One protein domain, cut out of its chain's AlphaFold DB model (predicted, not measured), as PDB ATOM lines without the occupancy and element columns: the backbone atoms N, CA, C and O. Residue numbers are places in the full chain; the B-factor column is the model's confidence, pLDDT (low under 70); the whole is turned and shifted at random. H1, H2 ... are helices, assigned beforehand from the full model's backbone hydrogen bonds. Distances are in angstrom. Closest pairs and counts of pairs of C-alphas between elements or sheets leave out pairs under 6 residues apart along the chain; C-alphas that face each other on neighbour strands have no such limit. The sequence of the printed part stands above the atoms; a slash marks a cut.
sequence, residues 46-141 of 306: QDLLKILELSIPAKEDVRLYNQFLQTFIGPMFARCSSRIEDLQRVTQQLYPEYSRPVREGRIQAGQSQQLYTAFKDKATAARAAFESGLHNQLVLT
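This is residues 46 to 141 of the 306 residues of an uncharacterized protein of Coccomyxa subellipsoidea (strain C-169) (UniProt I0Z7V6). Three kinked helices, H2, H3 and H4, make a triangle, with H3 and H4 as a long hairpin; a short helix, H1, packs on H2 and the first residues of H3, away from H4. The printed part has 96 residues with four named helices, in the order H1, H2, H3, H4, and no named strand: all helix. It is compact, with a radius of gyration of the C-alphas of 12.6 A, and spans 35 by 28 by 20 A.

H1, residues 46 to 53, begins at C-alpha 46 (-16.880, 126.971, -65.277). H2, residues 62 to 77, is 19.9 A long and has a kink of 27 degrees near residue 69. H3, residues 84 to 103, is 27.0 A long, with a kink of 32 degrees near residue 94. H4, residues 112 to 131, is 26.0 A long, with a kink of 49 degrees near residue 119, and ends at C-alpha 131 (-7.965, 120.610, -82.767).

H2 and H3 are the hub, each touching three helices; they touch at Phe 77 and Leu 87, closest C-alphas 6.9 A apart, at a steep tilt of 53 degrees. H3 and H4, a hairpin, touch closest at the C-alphas of Tyr 98 and Phe 119, 6.2 A, at a shallow tilt of 33 degrees, only just short of steep. Helix packing is mostly crossed, most touching pairs being steeply tilted. H1 and H4 are apart. Every O i to N i+4 pair is within hydrogen-bond range in H1, against 10 of 12 in H2, 12 of 16 in H3 and 14 of 16 in H4.

The printed part has no cut, and its three links are short. Confidence is under 70 at residue 109 and residues 133 to 141.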
ATOM      1  N   GLN A  46     -16.923 127.159 -66.731       92.94
ATOM      2  CA  GLN A  46     -16.880 126.971 -65.277       92.94
ATOM      3  C   GLN A  46     -17.653 125.728 -64.810       92.94
ATOM      4  O   GLN A  46     -17.226 125.063 -63.871       92.94
ATOM      5  N   ASP A  47     -18.764 125.396 -65.470       93.19
ATOM      6  CA  ASP A  47     -19.549 124.200 -65.156       93.19
ATOM      7  C   ASP A  47     -18.816 122.940 -65.632       93.19
ATOM      8  O   ASP A  47     -18.742 121.963 -64.894       93.19
ATOM      9  N   LEU A  48     -18.192 122.990 -66.814       93.62
ATOM     10  CA  LEU A  48     -17.341 121.914 -67.329       93.62
ATOM     11  C   LEU A  48     -16.184 121.616 -66.373       93.62
ATOM     12  O   LEU A  48     -15.966 120.459 -66.036       93.62
ATOM     13  N   LEU A  49     -15.476 122.646 -65.897       93.31
ATOM     14  CA  LEU A  49     -14.380 122.467 -64.944       93.31
ATOM     15  C   LEU A  49     -14.874 121.821 -63.647       93.31
ATOM     16  O   LEU A  49     -14.302 120.818 -63.240       93.31
ATOM     17  N   LYS A  50     -15.985 122.293 -63.068       93.00
ATOM     18  CA  LYS A  50     -16.584 121.676 -61.869       93.00
ATOM     19  C   LYS A  50     -16.974 120.215 -62.078       93.00
ATOM     20  O   LYS A  50     -16.820 119.405 -61.173       93.00
ATOM     21  N   ILE A  51     -17.488 119.860 -63.256       93.00
ATOM     22  CA  ILE A  51     -17.831 118.465 -63.554       93.00
ATOM     23  C   ILE A  51     -16.558 117.618 -63.688       93.00
ATOM     24  O   ILE A  51     -16.527 116.485 -63.210       93.00
ATOM     25  N   LEU A  52     -15.487 118.161 -64.272       92.69
ATOM     26  CA  LEU A  52     -14.189 117.482 -64.337       92.69
ATOM     27  C   LEU A  52     -13.545 117.319 -62.955       92.69
ATOM     28  O   LEU A  52     -12.920 116.291 -62.705       92.69
ATOM     29  N   GLU A  53     -13.744 118.260 -62.032       92.50
ATOM     30  CA  GLU A  53     -13.307 118.138 -60.631       92.50
ATOM     31  C   GLU A  53     -13.932 116.919 -59.927       92.50
ATOM     32  O   GLU A  53     -13.317 116.338 -59.040       92.50
ATOM     33  N   LEU A  54     -15.109 116.447 -60.355       89.81
ATOM     34  CA  LEU A  54     -15.704 115.213 -59.818       89.81
ATOM     35  C   LEU A  54     -14.961 113.944 -60.266       89.81
ATOM     36  O   LEU A  54     -15.149 112.883 -59.677       89.81
ATOM     37  N   SER A  55     -14.118 114.041 -61.297       86.44
ATOM     38  CA  SER A  55     -13.364 112.921 -61.877       86.44
ATOM     39  C   SER A  55     -11.908 112.831 -61.395       86.44
ATOM     40  O   SER A  55     -11.075 112.208 -62.054       86.44
ATOM     41  N   ILE A  56     -11.592 113.439 -60.243       86.69
ATOM     42  CA  ILE A  56     -10.255 113.386 -59.633       86.69
ATOM     43  C   ILE A  56      -9.823 111.923 -59.394       86.69
ATOM     44  O   ILE A  56     -10.564 111.158 -58.767       86.69
ATOM     45  N   PRO A  57      -8.615 111.517 -59.836       82.88
ATOM     46  CA  PRO A  57      -8.079 110.194 -59.533       82.88
ATOM     47  C   PRO A  57      -7.897 109.976 -58.024       82.88
ATOM     48  O   PRO A  57      -7.433 110.857 -57.299       82.88
ATOM     49  N   ALA A  58      -8.214 108.774 -57.537       73.94
ATOM     50  CA  ALA A  58      -8.025 108.437 -56.129       73.94
ATOM     51  C   ALA A  58      -6.543 108.587 -55.723       73.94
ATOM     52  O   ALA A  58      -5.670 108.045 -56.399       73.94
ATOM     53  N   LYS A  59      -6.287 109.243 -54.579       77.94
ATOM     54  CA  LYS A  59      -4.960 109.527 -53.972       77.94
ATOM     55  C   LYS A  59      -4.194 110.746 -54.512       77.94
ATOM     56  O   LYS A  59      -3.067 110.968 -54.079       77.94
ATOM     57  N   GLU A  60      -4.774 111.533 -55.409       81.12
ATOM     58  CA  GLU A  60      -4.141 112.755 -55.927       81.12
ATOM     59  C   GLU A  60      -4.479 114.000 -55.088       81.12
ATOM     60  O   GLU A  60      -5.502 114.052 -54.402       81.12
ATOM     61  N   ASP A  61      -3.610 115.017 -55.138       85.62
ATOM     62  CA  ASP A  61      -3.860 116.302 -54.479       85.62
ATOM     63  C   ASP A  61      -4.906 117.110 -55.260       85.62
ATOM     64  O   ASP A  61      -4.676 117.552 -56.390       85.62
ATOM     65  N   VAL A  62      -6.051 117.350 -54.616       88.44
ATOM     66  CA  VAL A  62      -7.167 118.142 -55.150       88.44
ATOM     67  C   VAL A  62      -6.703 119.527 -55.607       88.44
ATOM     68  O   VAL A  62      -7.160 120.028 -56.634       88.44
ATOM     69  N   ARG A  63      -5.767 120.158 -54.884       88.88
ATOM     70  CA  ARG A  63      -5.276 121.498 -55.239       88.88
ATOM     71  C   ARG A  63      -4.474 121.472 -56.535       88.88
ATOM     72  O   ARG A  63      -4.672 122.338 -57.387       88.88
ATOM     73  N   LEU A  64      -3.611 120.470 -56.698       89.31
ATOM     74  CA  LEU A  64      -2.798 120.289 -57.899       89.31
ATOM     75  C   LEU A  64      -3.671 119.997 -59.128       89.31
ATOM     76  O   LEU A  64      -3.448 120.579 -60.193       89.31
ATOM     77  N   TYR A  65      -4.689 119.148 -58.970       91.94
ATOM     78  CA  TYR A  65      -5.637 118.825 -60.035       91.94
ATOM     79  C   TYR A  65      -6.487 120.035 -60.442       91.94
ATOM     80  O   TYR A  65      -6.581 120.356 -61.626       91.94
ATOM     81  N   ASN A  66      -7.026 120.786 -59.480       91.69
ATOM     82  CA  ASN A  66      -7.799 121.992 -59.786       91.69
ATOM     83  C   ASN A  66      -6.929 123.054 -60.469       91.69
ATOM     84  O   ASN A  66      -7.361 123.702 -61.423       91.69
ATOM     85  N   GLN A  67      -5.671 123.196 -60.044       91.69
ATOM     86  CA  GLN A  67      -4.719 124.077 -60.710       91.69
ATOM     87  C   GLN A  67      -4.467 123.651 -62.162       91.69
ATOM     88  O   GLN A  67      -4.457 124.508 -63.047       91.69
ATOM     89  N   PHE A  68      -4.293 122.352 -62.424       93.12
ATOM     90  CA  PHE A  68      -4.159 121.814 -63.778       93.12
ATOM     91  C   PHE A  68      -5.373 122.161 -64.647       93.12
ATOM     92  O   PHE A  68      -5.223 122.716 -65.741       93.12
ATOM     93  N   LEU A  69      -6.577 121.886 -64.137       93.88
ATOM     94  CA  LEU A  69      -7.828 122.138 -64.842       93.88
ATOM     95  C   LEU A  69      -7.995 123.619 -65.205       93.88
ATOM     96  O   LEU A  69      -8.290 123.945 -66.355       93.88
ATOM     97  N   GLN A  70      -7.758 124.518 -64.249       92.75
ATOM     98  CA  GLN A  70      -7.907 125.964 -64.443       92.75
ATOM     99  C   GLN A  70      -6.815 126.552 -65.348       92.75
ATOM    100  O   GLN A  70      -7.084 127.467 -66.124       92.75
ATOM    101  N   THR A  71      -5.589 126.031 -65.274       92.19
ATOM    102  CA  THR A  71      -4.440 126.586 -66.008       92.19
ATOM    103  C   THR A  71      -4.358 126.071 -67.445       92.19
ATOM    104  O   THR A  71      -3.956 126.820 -68.332       92.19
ATOM    105  N   PHE A  72      -4.737 124.813 -67.693       92.00
ATOM    106  CA  PHE A  72      -4.591 124.177 -69.006       92.00
ATOM    107  C   PHE A  72      -5.935 123.796 -69.621       92.00
ATOM    108  O   PHE A  72      -6.269 124.296 -70.694       92.00
ATOM    109  N   ILE A  73      -6.737 122.964 -68.954       92.44
ATOM    110  CA  ILE A  73      -7.959 122.403 -69.557       92.44
ATOM    111  C   ILE A  73      -8.981 123.486 -69.911       92.44
ATOM    112  O   ILE A  73      -9.448 123.540 -71.048       92.44
ATOM    113  N   GLY A  74      -9.269 124.402 -68.988       91.25
ATOM    114  CA  GLY A  74     -10.182 125.525 -69.206       91.25
ATOM    115  C   GLY A  74      -9.788 126.421 -70.389       91.25
ATOM    116  O   GLY A  74     -10.578 126.579 -71.323       91.25
ATOM    117  N   PRO A  75      -8.586 127.026 -70.390       90.81
ATOM    118  CA  PRO A  75      -8.195 127.963 -71.442       90.81
ATOM    119  C   PRO A  75      -7.803 127.297 -72.767       90.81
ATOM    120  O   PRO A  75      -7.990 127.924 -73.812       90.81
ATOM    121  N   MET A  76      -7.260 126.071 -72.759       88.69
ATOM    122  CA  MET A  76      -6.748 125.431 -73.978       88.69
ATOM    123  C   MET A  76      -7.735 124.474 -74.645       88.69
ATOM    124  O   MET A  76      -7.739 124.418 -75.869       88.69
ATOM    125  N   PHE A  77      -8.570 123.759 -73.885       89.19
ATOM    126  CA  PHE A  77      -9.393 122.666 -74.422       89.19
ATOM    127  C   PHE A  77     -10.894 122.944 -74.319       89.19
ATOM    128  O   PHE A  77     -11.612 122.751 -75.296       89.19
ATOM    129  N   ALA A  78     -11.370 123.503 -73.200       85.81
ATOM    130  CA  ALA A  78     -12.788 123.840 -73.015       85.81
ATOM    131  C   ALA A  78     -13.266 125.008 -73.904       85.81
ATOM    132  O   ALA A  78     -14.459 125.304 -73.963       85.81
ATOM    133  N   ARG A  79     -12.341 125.681 -74.605       83.81
ATOM    134  CA  ARG A  79     -12.653 126.627 -75.690       83.81
ATOM    135  C   ARG A  79     -12.852 125.948 -77.045       83.81
ATOM    136  O   ARG A  79     -13.518 126.521 -77.899       83.81
ATOM    137  N   CYS A  80     -12.261 124.771 -77.240       81.50
ATOM    138  CA  CYS A  80     -12.282 124.037 -78.504       81.50
ATOM    139  C   CYS A  80     -13.371 122.954 -78.515       81.50
ATOM    140  O   CYS A  80     -13.968 122.706 -79.557       81.50
ATOM    141  N   SER A  81     -13.672 122.347 -77.361       86.19
ATOM    142  CA  SER A  81     -14.776 121.395 -77.204       86.19
ATOM    143  C   SER A  81     -15.582 121.678 -75.938       86.19
ATOM    144  O   SER A  81     -15.028 121.906 -74.864       86.19
ATOM    145  N   SER A  82     -16.907 121.630 -76.074       86.69
ATOM    146  CA  SER A  82     -17.868 121.665 -74.965       86.69
ATOM    147  C   SER A  82     -18.343 120.268 -74.548       86.69
ATOM    148  O   SER A  82     -19.194 120.149 -73.664       86.69
ATOM    149  N   ARG A  83     -17.815 119.208 -75.176       88.44
ATOM    150  CA  ARG A  83     -18.151 117.817 -74.858       88.44
ATOM    151  C   ARG A  83     -17.345 117.338 -73.665       88.44
ATOM    152  O   ARG A  83     -16.117 117.430 -73.644       88.44
ATOM    153  N   ILE A  84     -18.044 116.802 -72.675       90.25
ATOM    154  CA  ILE A  84     -17.429 116.404 -71.412       90.25
ATOM    155  C   ILE A  84     -16.527 115.189 -71.591       90.25
ATOM    156  O   ILE A  84     -15.483 115.108 -70.953       90.25
ATOM    157  N   GLU A  85     -16.890 114.281 -72.496       88.38
ATOM    158  CA  GLU A  85     -16.153 113.049 -72.746       88.38
ATOM    159  C   GLU A  85     -14.781 113.354 -73.354       88.38
ATOM    160  O   GLU A  85     -13.781 112.741 -72.989       88.38
ATOM    161  N   ASP A  86     -14.717 114.338 -74.253       88.06
ATOM    162  CA  ASP A  86     -13.467 114.758 -74.888       88.06
ATOM    163  C   ASP A  86     -12.537 115.413 -73.864       88.06
ATOM    164  O   ASP A  86     -11.355 115.071 -73.787       88.06
ATOM    165  N   LEU A  87     -13.080 116.295 -73.019       90.44
ATOM    166  CA  LEU A  87     -12.311 116.937 -71.953       90.44
ATOM    167  C   LEU A  87     -11.839 115.931 -70.897       90.44
ATOM    168  O   LEU A  87     -10.700 116.017 -70.446       90.44
ATOM    169  N   GLN A  88     -12.668 114.949 -70.533       90.25
ATOM    170  CA  GLN A  88     -12.277 113.873 -69.619       90.25
ATOM    171  C   GLN A  88     -11.121 113.045 -70.182       90.25
ATOM    172  O   GLN A  88     -10.155 112.801 -69.462       90.25
ATOM    173  N   ARG A  89     -11.174 112.658 -71.465       87.38
ATOM    174  CA  ARG A  89     -10.090 111.900 -72.116       87.38
ATOM    175  C   ARG A  89      -8.775 112.674 -72.122       87.38
ATOM    176  O   ARG A  89      -7.752 112.135 -71.706       87.38
ATOM    177  N   VAL A  90      -8.813 113.945 -72.529       89.38
ATOM    178  CA  VAL A  90      -7.633 114.827 -72.523       89.38
ATOM    179  C   VAL A  90      -7.056 114.939 -71.117       89.38
ATOM    180  O   VAL A  90      -5.857 114.748 -70.919       89.38
ATOM    181  N   THR A  91      -7.903 115.226 -70.128       91.00
ATOM    182  CA  THR A  91      -7.490 115.359 -68.731       91.00
ATOM    183  C   THR A  91      -6.849 114.071 -68.216       91.00
ATOM    184  O   THR A  91      -5.788 114.135 -67.599       91.00
ATOM    185  N   GLN A  92      -7.432 112.905 -68.505       89.00
ATOM    186  CA  GLN A  92      -6.889 111.604 -68.093       89.00
ATOM    187  C   GLN A  92      -5.511 111.313 -68.699       89.00
ATOM    188  O   GLN A  92      -4.675 110.702 -68.037       89.00
ATOM    189  N   GLN A  93      -5.252 111.758 -69.929       87.31
ATOM    190  CA  GLN A  93      -3.969 111.543 -70.602       87.31
ATOM    191  C   GLN A  93      -2.899 112.559 -70.185       87.31
ATOM    192  O   GLN A  93      -1.739 112.201 -70.001       87.31
ATOM    193  N   LEU A  94      -3.277 113.828 -70.021       89.94
ATOM    194  CA  LEU A  94      -2.347 114.922 -69.739       89.94
ATOM    195  C   LEU A  94      -1.999 115.066 -68.256       89.94
ATOM    196  O   LEU A  94      -0.871 115.440 -67.927       89.94
ATOM    197  N   TYR A  95      -2.938 114.780 -67.354       91.25
ATOM    198  CA  TYR A  95      -2.716 114.973 -65.923       91.25
ATOM    199  C   TYR A  95      -1.536 114.149 -65.362       91.25
ATOM    200  O   TYR A  95      -0.722 114.727 -64.639       91.25
ATOM    201  N   PRO A  96      -1.342 112.860 -65.721       89.44
ATOM    202  CA  PRO A  96      -0.195 112.077 -65.250       89.44
ATOM    203  C   PRO A  96       1.169 112.652 -65.654       89.44
ATOM    204  O   PRO A  96       2.148 112.481 -64.925       89.44
ATOM    205  N   GLU A  97       1.246 113.317 -66.810       88.25
ATOM    206  CA  GLU A  97       2.450 114.016 -67.274       88.25
ATOM    207  C   GLU A  97       2.669 115.326 -66.514       88.25
ATOM    208  O   GLU A  97       3.803 115.663 -66.178       88.25
ATOM    209  N   TYR A  98       1.589 116.048 -66.213       90.06
ATOM    210  CA  TYR A  98       1.638 117.286 -65.442       90.06
ATOM    211  C   TYR A  98       2.042 117.054 -63.978       90.06
ATOM    212  O   TYR A  98       2.832 117.822 -63.434       90.06
ATOM    213  N   SER A  99       1.547 115.988 -63.337       90.00
ATOM    214  CA  SER A  99       1.864 115.679 -61.935       90.00
ATOM    215  C   SER A  99       3.227 114.997 -61.749       90.00
ATOM    216  O   SER A  99       3.781 115.019 -60.647       90.00
ATOM    217  N   ARG A 100       3.817 114.437 -62.817       89.12
ATOM    218  CA  ARG A 100       5.094 113.699 -62.781       89.12
ATOM    219  C   ARG A 100       6.243 114.481 -62.113       89.12
ATOM    220  O   ARG A 100       6.816 113.924 -61.176       89.12
ATOM    221  N   PRO A 101       6.552 115.746 -62.473       87.81
ATOM    222  CA  PRO A 101       7.638 116.502 -61.842       87.81
ATOM    223  C   PRO A 101       7.445 116.744 -60.339       87.81
ATOM    224  O   PRO A 101       8.427 116.821 -59.602       87.81
ATOM    225  N   VAL A 102       6.192 116.855 -59.881       88.06
ATOM    226  CA  VAL A 102       5.855 117.031 -58.459       88.06
ATOM    227  C   VAL A 102       6.002 115.706 -57.715       88.06
ATOM    228  O   VAL A 102       6.612 115.656 -56.650       88.06
ATOM    229  N   ARG A 103       5.514 114.609 -58.308       86.25
ATOM    230  CA  ARG A 103       5.621 113.255 -57.741       86.25
ATOM    231  C   ARG A 103       7.069 112.784 -57.606       86.25
ATOM    232  O   ARG A 103       7.400 112.098 -56.649       86.25
ATOM    233  N   GLU A 104       7.929 113.153 -58.549       88.00
ATOM    234  CA  GLU A 104       9.366 112.848 -58.512       88.00
ATOM    235  C   GLU A 104      10.168 113.829 -57.638       88.00
ATOM    236  O   GLU A 104      11.388 113.710 -57.553       88.00
ATOM    237  N   GLY A 105       9.515 114.821 -57.021       83.81
ATOM    238  CA  GLY A 105      10.166 115.811 -56.161       83.81
ATOM    239  C   GLY A 105      11.081 116.800 -56.893       83.81
ATOM    240  O   GLY A 105      11.827 117.524 -56.240       83.81
ATOM    241  N   ARG A 106      11.032 116.861 -58.233       85.06
ATOM    242  CA  ARG A 106      11.814 117.820 -59.038       85.06
ATOM    243  C   ARG A 106      11.311 119.251 -58.862       85.06
ATOM    244  O   ARG A 106      12.096 120.188 -58.936       85.06
ATOM    245  N   ILE A 107      10.004 119.407 -58.645       85.12
ATOM    246  CA  ILE A 107       9.341 120.687 -58.386       85.12
ATOM    247  C   ILE A 107       8.555 120.557 -57.081       85.12
ATOM    248  O   ILE A 107       7.778 119.620 -56.910       85.12
ATOM    249  N   GLN A 108       8.739 121.503 -56.159       77.94
ATOM    250  CA  GLN A 108       7.986 121.519 -54.904       77.94
ATOM    251  C   GLN A 108       6.516 121.895 -55.139       77.94
ATOM    252  O   GLN A 108       6.199 122.762 -55.962       77.94
ATOM    253  N   ALA A 109       5.612 121.278 -54.372       69.12
ATOM    254  CA  ALA A 109       4.192 121.614 -54.379       69.12
ATOM    255  C   ALA A 109       3.998 123.104 -54.027       69.12
ATOM    256  O   ALA A 109       4.437 123.564 -52.976       69.12
ATOM    257  N   GLY A 110       3.378 123.865 -54.935       73.19
ATOM    258  CA  GLY A 110       3.163 125.314 -54.803       73.19
ATOM    259  C   GLY A 110       3.962 126.191 -55.777       73.19
ATOM    260  O   GLY A 110       3.646 127.370 -55.926       73.19
ATOM    261  N   GLN A 111       4.943 125.647 -56.507       82.12
ATOM    262  CA  GLN A 111       5.698 126.399 -57.522       82.12
ATOM    263  C   GLN A 111       4.991 126.414 -58.891       82.12
ATOM    264  O   GLN A 111       5.480 125.882 -59.890       82.12
ATOM    265  N   SER A 112       3.831 127.071 -58.949       82.44
ATOM    266  CA  SER A 112       2.932 127.085 -60.113       82.44
ATOM    267  C   SER A 112       3.581 127.548 -61.421       82.44
ATOM    268  O   SER A 112       3.285 126.999 -62.480       82.44
ATOM    269  N   GLN A 113       4.491 128.525 -61.361       85.81
ATOM    270  CA  GLN A 113       5.163 129.075 -62.548       85.81
ATOM    271  C   GLN A 113       6.182 128.108 -63.165       85.81
ATOM    272  O   GLN A 113       6.286 128.001 -64.390       85.81
ATOM    273  N   GLN A 114       6.918 127.370 -62.331       84.81
ATOM    274  CA  GLN A 114       7.883 126.380 -62.813       84.81
ATOM    275  C   GLN A 114       7.162 125.191 -63.446       84.81
ATOM    276  O   GLN A 114       7.530 124.743 -64.531       84.81
ATOM    277  N   LEU A 115       6.075 124.751 -62.812       86.38
ATOM    278  CA  LEU A 115       5.227 123.680 -63.316       86.38
ATOM    279  C   LEU A 115       4.556 124.061 -64.646       86.38
ATOM    280  O   LEU A 115       4.548 123.269 -65.587       86.38
ATOM    281  N   TYR A 116       4.071 125.304 -64.758       89.12
ATOM    282  CA  TYR A 116       3.547 125.833 -66.015       89.12
ATOM    283  C   TYR A 116       4.604 125.796 -67.122       89.12
ATOM    284  O   TYR A 116       4.350 125.286 -68.210       89.12
ATOM    285  N   THR A 117       5.809 126.292 -66.835       88.50
ATOM    286  CA  THR A 117       6.895 126.372 -67.820       88.50
ATOM    287  C   THR A 117       7.349 124.993 -68.292       88.50
ATOM    288  O   THR A 117       7.616 124.825 -69.479       88.50
ATOM    289  N   ALA A 118       7.384 124.005 -67.397       87.19
ATOM    290  CA  ALA A 118       7.738 122.630 -67.735       87.19
ATOM    291  C   ALA A 118       6.683 121.936 -68.614       87.19
ATOM    292  O   ALA A 118       7.027 121.091 -69.440       87.19
ATOM    293  N   PHE A 119       5.400 122.279 -68.449       89.69
ATOM    294  CA  PHE A 119       4.300 121.575 -69.109       89.69
ATOM    295  C   PHE A 119       3.725 122.292 -70.342       89.69
ATOM    296  O   PHE A 119       3.153 121.637 -71.216       89.69
ATOM    297  N   LYS A 120       3.891 123.617 -70.462       89.38
ATOM    298  CA  LYS A 120       3.261 124.437 -71.518       89.38
ATOM    299  C   LYS A 120       3.509 123.921 -72.938       89.38
ATOM    300  O   LYS A 120       2.592 123.942 -73.755       89.38
ATOM    301  N   ASP A 121       4.714 123.431 -73.230       87.38
ATOM    302  CA  ASP A 121       5.083 123.002 -74.581       87.38
ATOM    303  C   ASP A 121       4.377 121.687 -74.938       87.38
ATOM    304  O   ASP A 121       3.832 121.552 -76.035       87.38
ATOM    305  N   LYS A 122       4.298 120.755 -73.975       86.38
ATOM    306  CA  LYS A 122       3.534 119.505 -74.108       86.38
ATOM    307  C   LYS A 122       2.037 119.785 -74.259       86.38
ATOM    308  O   LYS A 122       1.402 119.223 -75.146       86.38
ATOM    309  N   ALA A 123       1.485 120.689 -73.448       86.69
ATOM    310  CA  ALA A 123       0.079 121.085 -73.532       86.69
ATOM    311  C   ALA A 123      -0.269 121.735 -74.882       86.69
ATOM    312  O   ALA A 123      -1.314 121.443 -75.458       86.69
ATOM    313  N   THR A 124       0.621 122.578 -75.413       87.19
ATOM    314  CA  THR A 124       0.427 123.247 -76.709       87.19
ATOM    315  C   THR A 124       0.462 122.246 -77.865       87.19
ATOM    316  O   THR A 124      -0.389 122.305 -78.749       87.19
ATOM    317  N   ALA A 125       1.390 121.282 -77.837       84.25
ATOM    318  CA  ALA A 125       1.428 120.199 -78.822       84.25
ATOM    319  C   ALA A 125       0.166 119.319 -78.756       84.25
ATOM    320  O   ALA A 125      -0.438 119.020 -79.784       84.25
ATOM    321  N   ALA A 126      -0.279 118.969 -77.545       84.06
ATOM    322  CA  ALA A 126      -1.507 118.205 -77.337       84.06
ATOM    323  C   ALA A 126      -2.751 118.959 -77.830       84.06
ATOM    324  O   ALA A 126      -3.636 118.362 -78.435       84.06
ATOM    325  N   ARG A 127      -2.809 120.280 -77.635       85.88
ATOM    326  CA  ARG A 127      -3.888 121.119 -78.165       85.88
ATOM    327  C   ARG A 127      -3.953 121.071 -79.694       85.88
ATOM    328  O   ARG A 127      -5.043 120.924 -80.234       85.88
ATOM    329  N   ALA A 128      -2.817 121.163 -80.384       82.25
ATOM    330  CA  ALA A 128      -2.787 121.106 -81.846       82.25
ATOM    331  C   ALA A 128      -3.314 119.760 -82.382       82.25
ATOM    332  O   ALA A 128      -4.088 119.729 -83.337       82.25
ATOM    333  N   ALA A 129      -2.956 118.649 -81.728       78.81
ATOM    334  CA  ALA A 129      -3.486 117.324 -82.057       78.81
ATOM    335  C   ALA A 129      -4.980 117.167 -81.702       78.81
ATOM    336  O   ALA A 129      -5.717 116.464 -82.387       78.81
ATOM    337  N   PHE A 130      -5.446 117.837 -80.647       81.56
ATOM    338  CA  PHE A 130      -6.862 117.865 -80.284       81.56
ATOM    339  C   PHE A 130      -7.702 118.602 -81.339       81.56
ATOM    340  O   PHE A 130      -8.709 118.076 -81.805       81.56
ATOM    341  N   GLU A 131      -7.264 119.790 -81.766       79.00
ATOM    342  CA  GLU A 131      -7.965 120.610 -82.767       79.00
ATOM    343  C   GLU A 131      -8.052 119.929 -84.143       79.00
ATOM    344  O   GLU A 131      -9.027 120.137 -84.865       79.00
ATOM    345  N   SER A 132      -7.090 119.072 -84.499       70.12
ATOM    346  CA  SER A 132      -7.093 118.339 -85.773       70.12
ATOM    347  C   SER A 132      -8.052 117.143 -85.816       70.12
ATOM    348  O   SER A 132      -8.147 116.468 -86.841       70.12
ATOM    349  N   GLY A 133      -8.778 116.856 -84.731       66.44
ATOM    350  CA  GLY A 133      -9.711 115.732 -84.684       66.44
ATOM    351  C   GLY A 133      -9.104 114.426 -84.165       66.44
ATOM    352  O   GLY A 133      -9.843 113.463 -83.944       66.44
ATOM    353  N   LEU A 134      -7.797 114.389 -83.890       61.62
ATOM    354  CA  LEU A 134      -7.060 113.213 -83.410       61.62
ATOM    355  C   LEU A 134      -7.185 113.013 -81.889       61.62
ATOM    356  O   LEU A 134      -6.243 112.604 -81.216       61.62
ATOM    357  N   HIS A 135      -8.376 113.242 -81.335       54.75
ATOM    358  CA  HIS A 135      -8.679 113.132 -79.902       54.75
ATOM    359  C   HIS A 135      -8.276 111.772 -79.289       54.75
ATOM    360  O   HIS A 135      -7.910 111.697 -78.119       54.75
ATOM    361  N   ASN A 136      -8.309 110.694 -80.085       50.09
ATOM    362  CA  ASN A 136      -7.937 109.334 -79.665       50.09
ATOM    363  C   ASN A 136      -6.428 109.045 -79.773       50.09
ATOM    364  O   ASN A 136      -5.948 108.054 -79.228       50.09
ATOM    365  N   GLN A 137      -5.690 109.904 -80.474       52.22
ATOM    366  CA  GLN A 137      -4.250 109.844 -80.705       52.22
ATOM    367  C   GLN A 137      -3.610 111.159 -80.256       52.22
ATOM    368  O   GLN A 137      -2.768 111.736 -80.942       52.22
ATOM    369  N   LEU A 138      -3.950 111.615 -79.050       55.38
ATOM    370  CA  LEU A 138      -3.063 112.486 -78.283       55.38
ATOM    371  C   LEU A 138      -1.837 111.653 -77.897       55.38
ATOM    372  O   LEU A 138      -1.617 111.295 -76.741       55.38
ATOM    373  N   VAL A 139      -1.063 111.262 -78.906       49.88
ATOM    374  CA  VAL A 139       0.236 110.662 -78.723       49.88
ATOM    375  C   VAL A 139       1.064 111.804 -78.173       49.88
ATOM    376  O   VAL A 139       1.532 112.680 -78.897       49.88
ATOM    377  N   LEU A 140       1.201 111.813 -76.853       51.00
ATOM    378  CA  LEU A 140       2.231 112.552 -76.146       51.00
ATOM    379  C   LEU A 140       3.556 111.884 -76.507       51.00
ATOM    380  O   LEU A 140       4.208 111.270 -75.674       51.00
ATOM    381  N   THR A 141       3.919 111.912 -77.791       40.53
ATOM    382  CA  THR A 141       5.246 111.518 -78.222       40.53
ATOM    383  C   THR A 141       6.200 112.415 -77.458       40.53
ATOM    384  O   THR A 141       6.051 113.641 -77.493       40.53
TER     385      THR A 141